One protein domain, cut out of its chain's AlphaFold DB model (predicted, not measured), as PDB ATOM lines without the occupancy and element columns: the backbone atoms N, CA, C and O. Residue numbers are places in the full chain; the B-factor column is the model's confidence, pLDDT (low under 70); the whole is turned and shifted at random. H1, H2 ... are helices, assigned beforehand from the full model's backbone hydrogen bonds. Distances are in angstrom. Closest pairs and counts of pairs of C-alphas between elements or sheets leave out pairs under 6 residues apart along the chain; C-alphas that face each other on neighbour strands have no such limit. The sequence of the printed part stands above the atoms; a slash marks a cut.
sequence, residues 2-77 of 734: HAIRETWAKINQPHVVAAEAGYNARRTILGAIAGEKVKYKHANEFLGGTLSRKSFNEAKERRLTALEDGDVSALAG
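This is residues 2 to 77 of the 734 residues of an uncharacterized protein of Ectocarpus siliculosus (UniProt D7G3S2). One helix, H3, runs through the middle, with H1 on one side of it, H6 on the other, and H5 crossing its last half at about a right angle. H6 sits in the angle between H3 and H5, H2 makes a corner at the beginning of H3, and H4 is set off from the others, touching no helix. The printed part has 76 residues, with six named helices in the order H1 to H6 and no named strand: all helix. It is compact, with a radius of gyration of the C-alphas of 11.8 A, and spans 31 by 28 by 22 A.

H1, residues 2 to 11, touches H3, residues 20 to 33, the hub, closest at the C-alphas of Ile 11 and Gly 22, 5.8 A apart. They run opposite ways at a tilt of 37 degrees, only just steep. H2, residues 14 to 18, touches H3 only at the corner, with the C-alphas of Val 17 and Tyr 23 closest, 4.6 A apart. H4, residues 40 to 46, is close to H3 but not clearly touching: the closest C-alphas, of Ile 33 and Ala 43, are 6.8 A apart. H5, residues 53 to 68, touches H3 with residues 56 to 63 alone, about perpendicular at 83 degrees; the closest C-alphas, of Gly 31 and Ala 59, are 4.7 A apart. H6, residues 72 to 76, touches H3, closest at C-alphas Asn 24 and Ala 76, 4.7 A, and H5, closest at C-alphas Ala 66 and Ala 74, 5.3 A. In H1 to H5 every O i to N i+4 pair is within hydrogen-bond range; H6 has 0 of 1, but 2 of 2 O i to N i+3 pairs.

H1 begins at C-alpha 2 (231.342, 219.766, 216.995) and is 14.2 A long. H3 is 19.9 A and H5 22.9 A long. H6 ends at C-alpha 76 (213.725, 232.994, 214.655).

The C-alphas farthest apart, of His 15 and Glu 68, are 32.5 A apart. The printed part has no cut, and no link is long. Residues 15, 18 and 77 have pLDDT under 70.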
ATOM      1  N   HIS A   2     230.693 219.614 218.315       82.88
ATOM      2  CA  HIS A   2     231.342 219.766 216.995       82.88
ATOM      3  C   HIS A   2     230.349 220.047 215.853       82.88
ATOM      4  O   HIS A   2     230.463 221.064 215.178       82.88
ATOM      5  N   ALA A   3     229.288 219.240 215.743       85.56
ATOM      6  CA  ALA A   3     228.244 219.423 214.733       85.56
ATOM      7  C   ALA A   3     227.563 220.806 214.789       85.56
ATOM      8  O   ALA A   3     227.214 221.367 213.756       85.56
ATOM      9  N   ILE A   4     227.412 221.397 215.982       83.25
ATOM     10  CA  ILE A   4     226.832 222.743 216.141       83.25
ATOM     11  C   ILE A   4     227.804 223.807 215.618       83.25
ATOM     12  O   ILE A   4     227.368 224.757 214.977       83.25
ATOM     13  N   ARG A   5     229.114 223.632 215.836       84.62
ATOM     14  CA  ARG A   5     230.149 224.530 215.300       84.62
ATOM     15  C   ARG A   5     230.219 224.472 213.779       84.62
ATOM     16  O   ARG A   5     230.231 225.517 213.141       84.62
ATOM     17  N   GLU A   6     230.203 223.275 213.201       88.56
ATOM     18  CA  GLU A   6     230.177 223.098 211.743       88.56
ATOM     19  C   GLU A   6     228.901 223.671 211.126       88.56
ATOM     20  O   GLU A   6     228.946 224.363 210.110       88.56
ATOM     21  N   THR A   7     227.758 223.433 211.769       88.38
ATOM     22  CA  THR A   7     226.467 223.980 211.337       88.38
ATOM     23  C   THR A   7     226.459 225.506 211.432       88.38
ATOM     24  O   THR A   7     226.013 226.172 210.503       88.38
ATOM     25  N   TRP A   8     227.022 226.081 212.500       91.50
ATOM     26  CA  TRP A   8     227.190 227.528 212.636       91.50
ATOM     27  C   TRP A   8     228.097 228.102 211.547       91.50
ATOM     28  O   TRP A   8     227.733 229.094 210.924       91.50
ATOM     29  N   ALA A   9     229.237 227.465 211.271       88.38
ATOM     30  CA  ALA A   9     230.155 227.901 210.225       88.38
ATOM     31  C   ALA A   9     229.477 227.920 208.845       88.38
ATOM     32  O   ALA A   9     229.619 228.902 208.120       88.38
ATOM     33  N   LYS A  10     228.685 226.888 208.517       90.06
ATOM     34  CA  LYS A  10     227.895 226.819 207.273       90.06
ATOM     35  C   LYS A  10     226.808 227.892 207.223       90.06
ATOM     36  O   LYS A  10     226.689 228.606 206.235       90.06
ATOM     37  N   ILE A  11     226.040 228.055 208.300       88.75
ATOM     38  CA  ILE A  11     224.920 229.005 208.350       88.75
ATOM     39  C   ILE A  11     225.389 230.460 208.381       88.75
ATOM     40  O   ILE A  11     224.674 231.339 207.913       88.75
ATOM     41  N   ASN A  12     226.581 230.736 208.910       84.31
ATOM     42  CA  ASN A  12     227.138 232.084 208.969       84.31
ATOM     43  C   ASN A  12     227.777 232.524 207.636       84.31
ATOM     44  O   ASN A  12     228.248 233.657 207.541       84.31
ATOM     45  N   GLN A  13     227.776 231.668 206.602       81.06
ATOM     46  CA  GLN A  13     228.185 232.056 205.253       81.06
ATOM     47  C   GLN A  13     227.194 233.082 204.665       81.06
ATOM     48  O   GLN A  13     225.980 232.897 204.792       81.06
ATOM     49  N   PRO A  14     227.667 234.150 203.991       70.31
ATOM     50  CA  PRO A  14     226.812 235.256 203.547       70.31
ATOM     51  C   PRO A  14     225.592 234.840 202.714       70.31
ATOM     52  O   PRO A  14     224.499 235.359 202.936       70.31
ATOM     53  N   HIS A  15     225.755 233.879 201.797       64.81
ATOM     54  CA  HIS A  15     224.674 233.396 200.930       64.81
ATOM     55  C   HIS A  15     223.613 232.585 201.694       64.81
ATOM     56  O   HIS A  15     222.432 232.656 201.361       64.81
ATOM     57  N   VAL A  16     223.997 231.878 202.765       73.25
ATOM     58  CA  VAL A  16     223.057 231.140 203.624       73.25
ATOM     59  C   VAL A  16     222.264 232.110 204.498       73.25
ATOM     60  O   VAL A  16     221.044 232.010 204.571       73.25
ATOM     61  N   VAL A  17     222.919 233.117 205.092       75.56
ATOM     62  CA  VAL A  17     222.239 234.171 205.874       75.56
ATOM     63  C   VAL A  17     221.298 235.022 205.011       75.56
ATOM     64  O   VAL A  17     220.342 235.601 205.530       75.56
ATOM     65  N   ALA A  18     221.558 235.128 203.705       64.75
ATOM     66  CA  ALA A  18     220.706 235.866 202.776       64.75
ATOM     67  C   ALA A  18     219.357 235.168 202.522       64.75
ATOM     68  O   ALA A  18     218.344 235.856 202.327       64.75
ATOM     69  N   ALA A  19     219.332 233.831 202.569       72.81
ATOM     70  CA  ALA A  19     218.117 233.032 202.493       72.81
ATOM     71  C   ALA A  19     217.322 233.117 203.805       72.81
ATOM     72  O   ALA A  19     217.889 233.113 204.897       72.81
ATOM     73  N   GLU A  20     215.992 233.159 203.717       73.06
ATOM     74  CA  GLU A  20     215.119 233.213 204.898       73.06
ATOM     75  C   GLU A  20     215.347 232.019 205.836       73.06
ATOM     76  O   GLU A  20     215.524 232.203 207.040       73.06
ATOM     77  N   ALA A  21     215.454 230.812 205.277       78.75
ATOM     78  CA  ALA A  21     215.727 229.599 206.042       78.75
ATOM     79  C   ALA A  21     217.062 229.673 206.804       78.75
ATOM     80  O   ALA A  21     217.120 229.321 207.981       78.75
ATOM     81  N   GLY A  22     218.126 230.180 206.173       81.12
ATOM     82  CA  GLY A  22     219.431 230.310 206.822       81.12
ATOM     83  C   GLY A  22     219.481 231.453 207.838       81.12
ATOM     84  O   GLY A  22     220.073 231.293 208.905       81.12
ATOM     85  N   TYR A  23     218.791 232.569 207.583       82.31
ATOM     86  CA  TYR A  23     218.602 233.636 208.571       82.31
ATOM     87  C   TYR A  23     217.879 233.129 209.826       82.31
ATOM     88  O   TYR A  23     218.354 233.352 210.946       82.31
ATOM     89  N   ASN A  24     216.765 232.418 209.636       83.44
ATOM     90  CA  ASN A  24     215.963 231.858 210.720       83.44
ATOM     91  C   ASN A  24     216.772 230.816 211.494       83.44
ATOM     92  O   ASN A  24     216.883 230.917 212.713       83.44
ATOM     93  N   ALA A  25     217.445 229.892 210.803       87.06
ATOM     94  CA  ALA A  25     218.309 228.900 211.437       87.06
ATOM     95  C   ALA A  25     219.436 229.554 212.256       87.06
ATOM     96  O   ALA A  25     219.690 229.154 213.395       87.06
ATOM     97  N   ARG A  26     220.062 230.621 211.737       90.00
ATOM     98  CA  ARG A  26     221.087 231.393 212.460       90.00
ATOM     99  C   ARG A  26     220.541 231.991 213.749       90.00
ATOM    100  O   ARG A  26     221.184 231.896 214.792       90.00
ATOM    101  N   ARG A  27     219.375 232.636 213.684       88.81
ATOM    102  CA  ARG A  27     218.741 233.287 214.839       88.81
ATOM    103  C   ARG A  27     218.278 232.264 215.876       88.81
ATOM    104  O   ARG A  27     218.552 232.476 217.055       88.81
ATOM    105  N   THR A  28     217.708 231.141 215.443       89.69
ATOM    106  CA  THR A  28     217.286 230.039 216.317       89.69
ATOM    107  C   THR A  28     218.467 229.410 217.046       89.69
ATOM    108  O   THR A  28     218.425 229.284 218.267       89.69
ATOM    109  N   ILE A  29     219.562 229.089 216.344       90.69
ATOM    110  CA  ILE A  29     220.779 228.552 216.976       90.69
ATOM    111  C   ILE A  29     221.346 229.557 217.981       90.69
ATOM    112  O   ILE A  29     221.715 229.187 219.094       90.69
ATOM    113  N   LEU A  30     221.370 230.845 217.627       92.31
ATOM    114  CA  LEU A  30     221.876 231.879 218.521       92.31
ATOM    115  C   LEU A  30     221.000 232.043 219.773       92.31
ATOM    116  O   LEU A  30     221.536 232.167 220.870       92.31
ATOM    117  N   GLY A  31     219.673 231.999 219.631       91.62
ATOM    118  CA  GLY A  31     218.729 232.012 220.753       91.62
ATOM    119  C   GLY A  31     218.828 230.759 221.630       91.62
ATOM    120  O   GLY A  31     218.764 230.845 222.856       91.62
ATOM    121  N   ALA A  32     219.080 229.596 221.024       89.31
ATOM    122  CA  ALA A  32     219.322 228.347 221.741       89.31
ATOM    123  C   ALA A  32     220.617 228.395 222.577       89.31
ATOM    124  O   ALA A  32     220.635 227.898 223.704       89.31
ATOM    125  N   ILE A  33     221.671 229.037 222.061       91.31
ATOM    126  CA  ILE A  33     222.972 229.184 222.735       91.31
ATOM    127  C   ILE A  33     222.960 230.309 223.781       91.31
ATOM    128  O   ILE A  33     223.634 230.202 224.804       91.31
ATOM    129  N   ALA A  34     222.195 231.382 223.563       92.75
ATOM    130  CA  ALA A  34     222.116 232.546 224.448       92.75
ATOM    131  C   ALA A  34     221.243 232.298 225.695       92.75
ATOM    132  O   ALA A  34     220.336 233.068 226.008       92.75
ATOM    133  N   GLY A  35     221.511 231.204 226.413       91.25
ATOM    134  CA  GLY A  35     220.849 230.884 227.675       91.25
ATOM    135  C   GLY A  35     221.139 231.910 228.774       91.25
ATOM    136  O   GLY A  35     222.161 232.596 228.757       91.25
ATOM    137  N   GLU A  36     220.257 231.982 229.771       90.06
ATOM    138  CA  GLU A  36     220.329 232.958 230.867       90.06
ATOM    139  C   GLU A  36     221.690 232.958 231.586       90.06
ATOM    140  O   GLU A  36     222.280 234.018 231.819       90.06
ATOM    141  N   LYS A  37     222.224 231.754 231.837       92.56
ATOM    142  CA  LYS A  37     223.502 231.502 232.523       92.56
ATOM    143  C   LYS A  37     224.727 231.545 231.600       92.56
ATOM    144  O   LYS A  37     225.858 231.462 232.076       92.56
ATOM    145  N   VAL A  38     224.537 231.661 230.285       95.00
ATOM    146  CA  VAL A  38     225.647 231.670 229.324       95.00
ATOM    147  C   VAL A  38     226.239 233.077 229.260       95.00
ATOM    148  O   VAL A  38     225.536 234.063 229.045       95.00
ATOM    149  N   LYS A  39     227.556 233.188 229.458       96.06
ATOM    150  CA  LYS A  39     228.297 234.443 229.271       96.06
ATOM    151  C   LYS A  39     228.674 234.604 227.796       96.06
ATOM    152  O   LYS A  39     229.037 233.627 227.144       96.06
ATOM    153  N   TYR A  40     228.681 235.847 227.301       95.88
ATOM    154  CA  TYR A  40     229.084 236.180 225.925       95.88
ATOM    155  C   TYR A  40     230.422 235.544 225.528       95.88
ATOM    156  O   TYR A  40     230.520 234.965 224.452       95.88
ATOM    157  N   LYS A  41     231.429 235.616 226.412       95.62
ATOM    158  CA  LYS A  41     232.771 235.073 226.162       95.62
ATOM    159  C   LYS A  41     232.716 233.586 225.790       95.62
ATOM    160  O   LYS A  41     233.235 233.211 224.747       95.62
ATOM    161  N   HIS A  42     231.981 232.786 226.563       95.75
ATOM    162  CA  HIS A  42     231.841 231.349 226.316       95.75
ATOM    163  C   HIS A  42     231.060 231.053 225.033       95.75
ATOM    164  O   HIS A  42     231.435 230.158 224.285       95.75
ATOM    165  N   ALA A  43     229.994 231.807 224.744       94.44
ATOM    166  CA  ALA A  43     229.243 231.645 223.498       94.44
ATOM    167  C   ALA A  43     230.082 232.023 222.267       94.44
ATOM    168  O   ALA A  43     230.020 231.342 221.245       94.44
ATOM    169  N   ASN A  44     230.890 233.081 222.365       95.56
ATOM    170  CA  ASN A  44     231.760 233.521 221.282       95.56
ATOM    171  C   ASN A  44     232.893 232.519 221.025       95.56
ATOM    172  O   ASN A  44     233.095 232.112 219.885       95.56
ATOM    173  N   GLU A  45     233.578 232.058 222.074       94.25
ATOM    174  CA  GLU A  45     234.590 230.994 221.984       94.25
ATOM    175  C   GLU A  45     233.986 229.694 221.440       94.25
ATOM    176  O   GLU A  45     234.567 229.033 220.579       94.25
ATOM    177  N   PHE A  46     232.771 229.347 221.878       93.00
ATOM    178  CA  PHE A  46     232.061 228.182 221.372       93.00
ATOM    179  C   PHE A  46     231.786 228.265 219.866       93.00
ATOM    180  O   PHE A  46     231.899 227.243 219.195       93.00
ATOM    181  N   LEU A  47     231.488 229.454 219.333       91.31
ATOM    182  CA  LEU A  47     231.175 229.706 217.921       91.31
ATOM    183  C   LEU A  47     232.383 230.173 217.083       91.31
ATOM    184  O   LEU A  47     232.213 230.759 216.009       91.31
ATOM    185  N   GLY A  48     233.605 229.931 217.566       90.38
ATOM    186  CA  GLY A  48     234.837 230.215 216.823       90.38
ATOM    187  C   GLY A  48     235.159 231.705 216.680       90.38
ATOM    188  O   GLY A  48     235.745 232.107 215.684       90.38
ATOM    189  N   GLY A  49     234.738 232.545 217.631       90.56
ATOM    190  CA  GLY A  49     235.085 233.970 217.676       90.56
ATOM    191  C   GLY A  49     234.284 234.871 216.729       90.56
ATOM    192  O   GLY A  49     234.548 236.068 216.649       90.56
ATOM    193  N   THR A  50     233.300 234.320 216.016       86.69
ATOM    194  CA  THR A  50     232.538 235.034 214.975       86.69
ATOM    195  C   THR A  50     231.305 235.783 215.498       86.69
ATOM    196  O   THR A  50     230.592 236.430 214.725       86.69
ATOM    197  N   LEU A  51     231.010 235.698 216.800       89.81
ATOM    198  CA  LEU A  51     229.797 236.244 217.399       89.81
ATOM    199  C   LEU A  51     230.029 237.649 217.962       89.81
ATOM    200  O   LEU A  51     230.821 237.840 218.875       89.81
ATOM    201  N   SER A  52     229.250 238.636 217.510       91.62
ATOM    202  CA  SER A  52     229.278 239.977 218.101       91.62
ATOM    203  C   SER A  52     228.451 240.077 219.388       91.62
ATOM    204  O   SER A  52     227.365 239.499 219.504       91.62
ATOM    205  N   ARG A  53     228.921 240.885 220.349       90.06
ATOM    206  CA  ARG A  53     228.257 241.089 221.654       90.06
ATOM    207  C   ARG A  53     226.828 241.616 221.535       90.06
ATOM    208  O   ARG A  53     225.950 241.194 222.280       90.06
ATOM    209  N   LYS A  54     226.577 242.480 220.547       89.69
ATOM    210  CA  LYS A  54     225.231 242.964 220.219       89.69
ATOM    211  C   LYS A  54     224.300 241.818 219.810       89.69
ATOM    212  O   LYS A  54     223.214 241.699 220.363       89.69
ATOM    213  N   SER A  55     224.738 240.955 218.888       87.38
ATOM    214  CA  SER A  55     223.919 239.829 218.411       87.38
ATOM    215  C   SER A  55     223.598 238.845 219.535       87.38
ATOM    216  O   SER A  55     222.488 238.317 219.581       87.38
ATOM    217  N   PHE A  56     224.554 238.623 220.443       94.62
ATOM    218  CA  PHE A  56     224.366 237.797 221.633       94.62
ATOM    219  C   PHE A  56     223.297 238.370 222.573       94.62
ATOM    220  O   PHE A  56     222.377 237.649 222.949       94.62
ATOM    221  N   ASN A  57     223.370 239.664 222.904       92.25
ATOM    222  CA  ASN A  57     222.386 240.311 223.776       92.25
ATOM    223  C   ASN A  57     220.978 240.285 223.159       92.25
ATOM    224  O   ASN A  57     220.031 239.895 223.833       92.25
ATOM    225  N   GLU A  58     220.854 240.593 221.863       89.38
ATOM    226  CA  GLU A  58     219.574 240.499 221.142       89.38
ATOM    227  C   GLU A  58     219.008 239.069 221.137       89.38
ATOM    228  O   GLU A  58     217.798 238.872 221.117       89.38
ATOM    229  N   ALA A  59     219.869 238.047 221.065       92.50
ATOM    230  CA  ALA A  59     219.430 236.655 221.129       92.50
ATOM    231  C   ALA A  59     218.984 236.249 222.532       92.50
ATOM    232  O   ALA A  59     218.016 235.504 222.651       92.50
ATOM    233  N   LYS A  60     219.655 236.761 223.565       94.00
ATOM    234  CA  LYS A  60     219.287 236.533 224.961       94.00
ATOM    235  C   LYS A  60     217.916 237.131 225.276       94.00
ATOM    236  O   LYS A  60     217.079 236.443 225.841       94.00
ATOM    237  N   GLU A  61     217.674 238.366 224.846       90.62
ATOM    238  CA  GLU A  61     216.386 239.048 225.009       90.62
ATOM    239  C   GLU A  61     215.259 238.300 224.285       90.62
ATOM    240  O   GLU A  61     214.276 237.926 224.911       90.62
ATOM    241  N   ARG A  62     215.456 237.943 223.005       89.38
ATOM    242  CA  ARG A  62     214.478 237.125 222.260       89.38
ATOM    243  C   ARG A  62     214.182 235.788 222.928       89.38
ATOM    244  O   ARG A  62     213.053 235.321 222.863       89.38
ATOM    245  N   ARG A  63     215.194 235.146 223.518       92.12
ATOM    246  CA  ARG A  63     215.010 233.881 224.228       92.12
ATOM    247  C   ARG A  63     214.140 234.062 225.466       92.12
ATOM    248  O   ARG A  63     213.300 233.209 225.707       92.12
ATOM    249  N   LEU A  64     214.350 235.131 226.231       90.31
ATOM    250  CA  LEU A  64     213.526 235.431 227.402       90.31
ATOM    251  C   LEU A  64     212.067 235.630 226.986       90.31
ATOM    252  O   LEU A  64     211.214 234.914 227.489       90.31
ATOM    253  N   THR A  65     211.816 236.454 225.968       87.12
ATOM    254  CA  THR A  65     210.465 236.655 225.420       87.12
ATOM    255  C   THR A  65     209.844 235.351 224.906       87.12
ATOM    256  O   THR A  65     208.714 235.033 225.238       87.12
ATOM    257  N   ALA A  66     210.596 234.534 224.159       88.88
ATOM    258  CA  ALA A  66     210.107 233.244 223.656       88.88
ATOM    259  C   ALA A  66     209.743 232.252 224.779       88.88
ATOM    260  O   ALA A  66     208.849 231.428 224.609       88.88
ATOM    261  N   LEU A  67     210.456 232.302 225.911       89.81
ATOM    262  CA  LEU A  67     210.164 231.476 227.083       89.81
ATOM    263  C   LEU A  67     208.964 232.009 227.872       89.81
ATOM    264  O   LEU A  67     208.173 231.203 228.353       89.81
ATOM    265  N   GLU A  68     208.829 233.330 227.987       91.62
ATOM    266  CA  GLU A  68     207.679 233.995 228.613       91.62
ATOM    267  C   GLU A  68     206.383 233.718 227.839       91.62
ATOM    268  O   GLU A  68     205.370 233.368 228.440       91.62
ATOM    269  N   ASP A  69     206.442 233.783 226.509       88.56
ATOM    270  CA  ASP A  69     205.286 233.597 225.627       88.56
ATOM    271  C   ASP A  69     204.981 232.117 225.324       88.56
ATOM    272  O   ASP A  69     203.966 231.798 224.705       88.56
ATOM    273  N   GLY A  70     205.870 231.191 225.710       91.38
ATOM    274  CA  GLY A  70     205.776 229.769 225.353       91.38
ATOM    275  C   GLY A  70     205.942 229.479 223.852       91.38
ATOM    276  O   GLY A  70     205.688 228.358 223.407       91.38
ATOM    277  N   ASP A  71     206.380 230.462 223.063       88.06
ATOM    278  CA  ASP A  71     206.523 230.375 221.612       88.06
ATOM    279  C   ASP A  71     207.995 230.257 221.199       88.06
ATOM    280  O   ASP A  71     208.710 231.235 220.971       88.06
ATOM    281  N   VAL A  72     208.454 229.018 221.022       81.38
ATOM    282  CA  VAL A  72     209.818 228.726 220.552       81.38
ATOM    283  C   VAL A  72     210.068 229.279 219.139       81.38
ATOM    284  O   VAL A  72     211.219 229.554 218.784       81.38
ATOM    285  N   SER A  73     209.021 229.505 218.333       79.81
ATOM    286  CA  SER A  73     209.163 230.087 216.993       79.81
ATOM    287  C   SER A  73     209.618 231.553 217.037       79.81
ATOM    288  O   SER A  73     210.314 232.014 216.124       79.81
ATOM    289  N   ALA A  74     209.375 232.256 218.151       80.94
ATOM    290  CA  ALA A  74     209.833 233.626 218.375       80.94
ATOM    291  C   ALA A  74     211.373 233.760 218.411       80.94
ATOM    292  O   ALA A  74     211.910 234.850 218.179       80.94
ATOM    293  N   LEU A  75     212.114 232.655 218.593       82.38
ATOM    294  CA  LEU A  75     213.580 232.636 218.500       82.38
ATOM    295  C   LEU A  75     214.102 233.001 217.098       82.38
ATOM    296  O   LEU A  75     215.191 233.578 216.991       82.38
ATOM    297  N   ALA A  76     213.339 232.706 216.038       77.56
ATOM    298  CA  ALA A  76     213.725 232.994 214.655       77.56
ATOM    299  C   ALA A  76     213.712 234.507 214.349       77.56
ATOM    300  O   ALA A  76     214.543 234.993 213.578       77.56
ATOM    301  N   GLY A  77     212.857 235.274 215.039       66.56
ATOM    302  CA  GLY A  77     212.693 236.720 214.874       66.56
ATOM    303  C   GLY A  77     212.158 237.137 213.493       66.56
ATOM    304  O   GLY A  77     212.372 236.483 212.480       66.56
TER     305      GLY A  77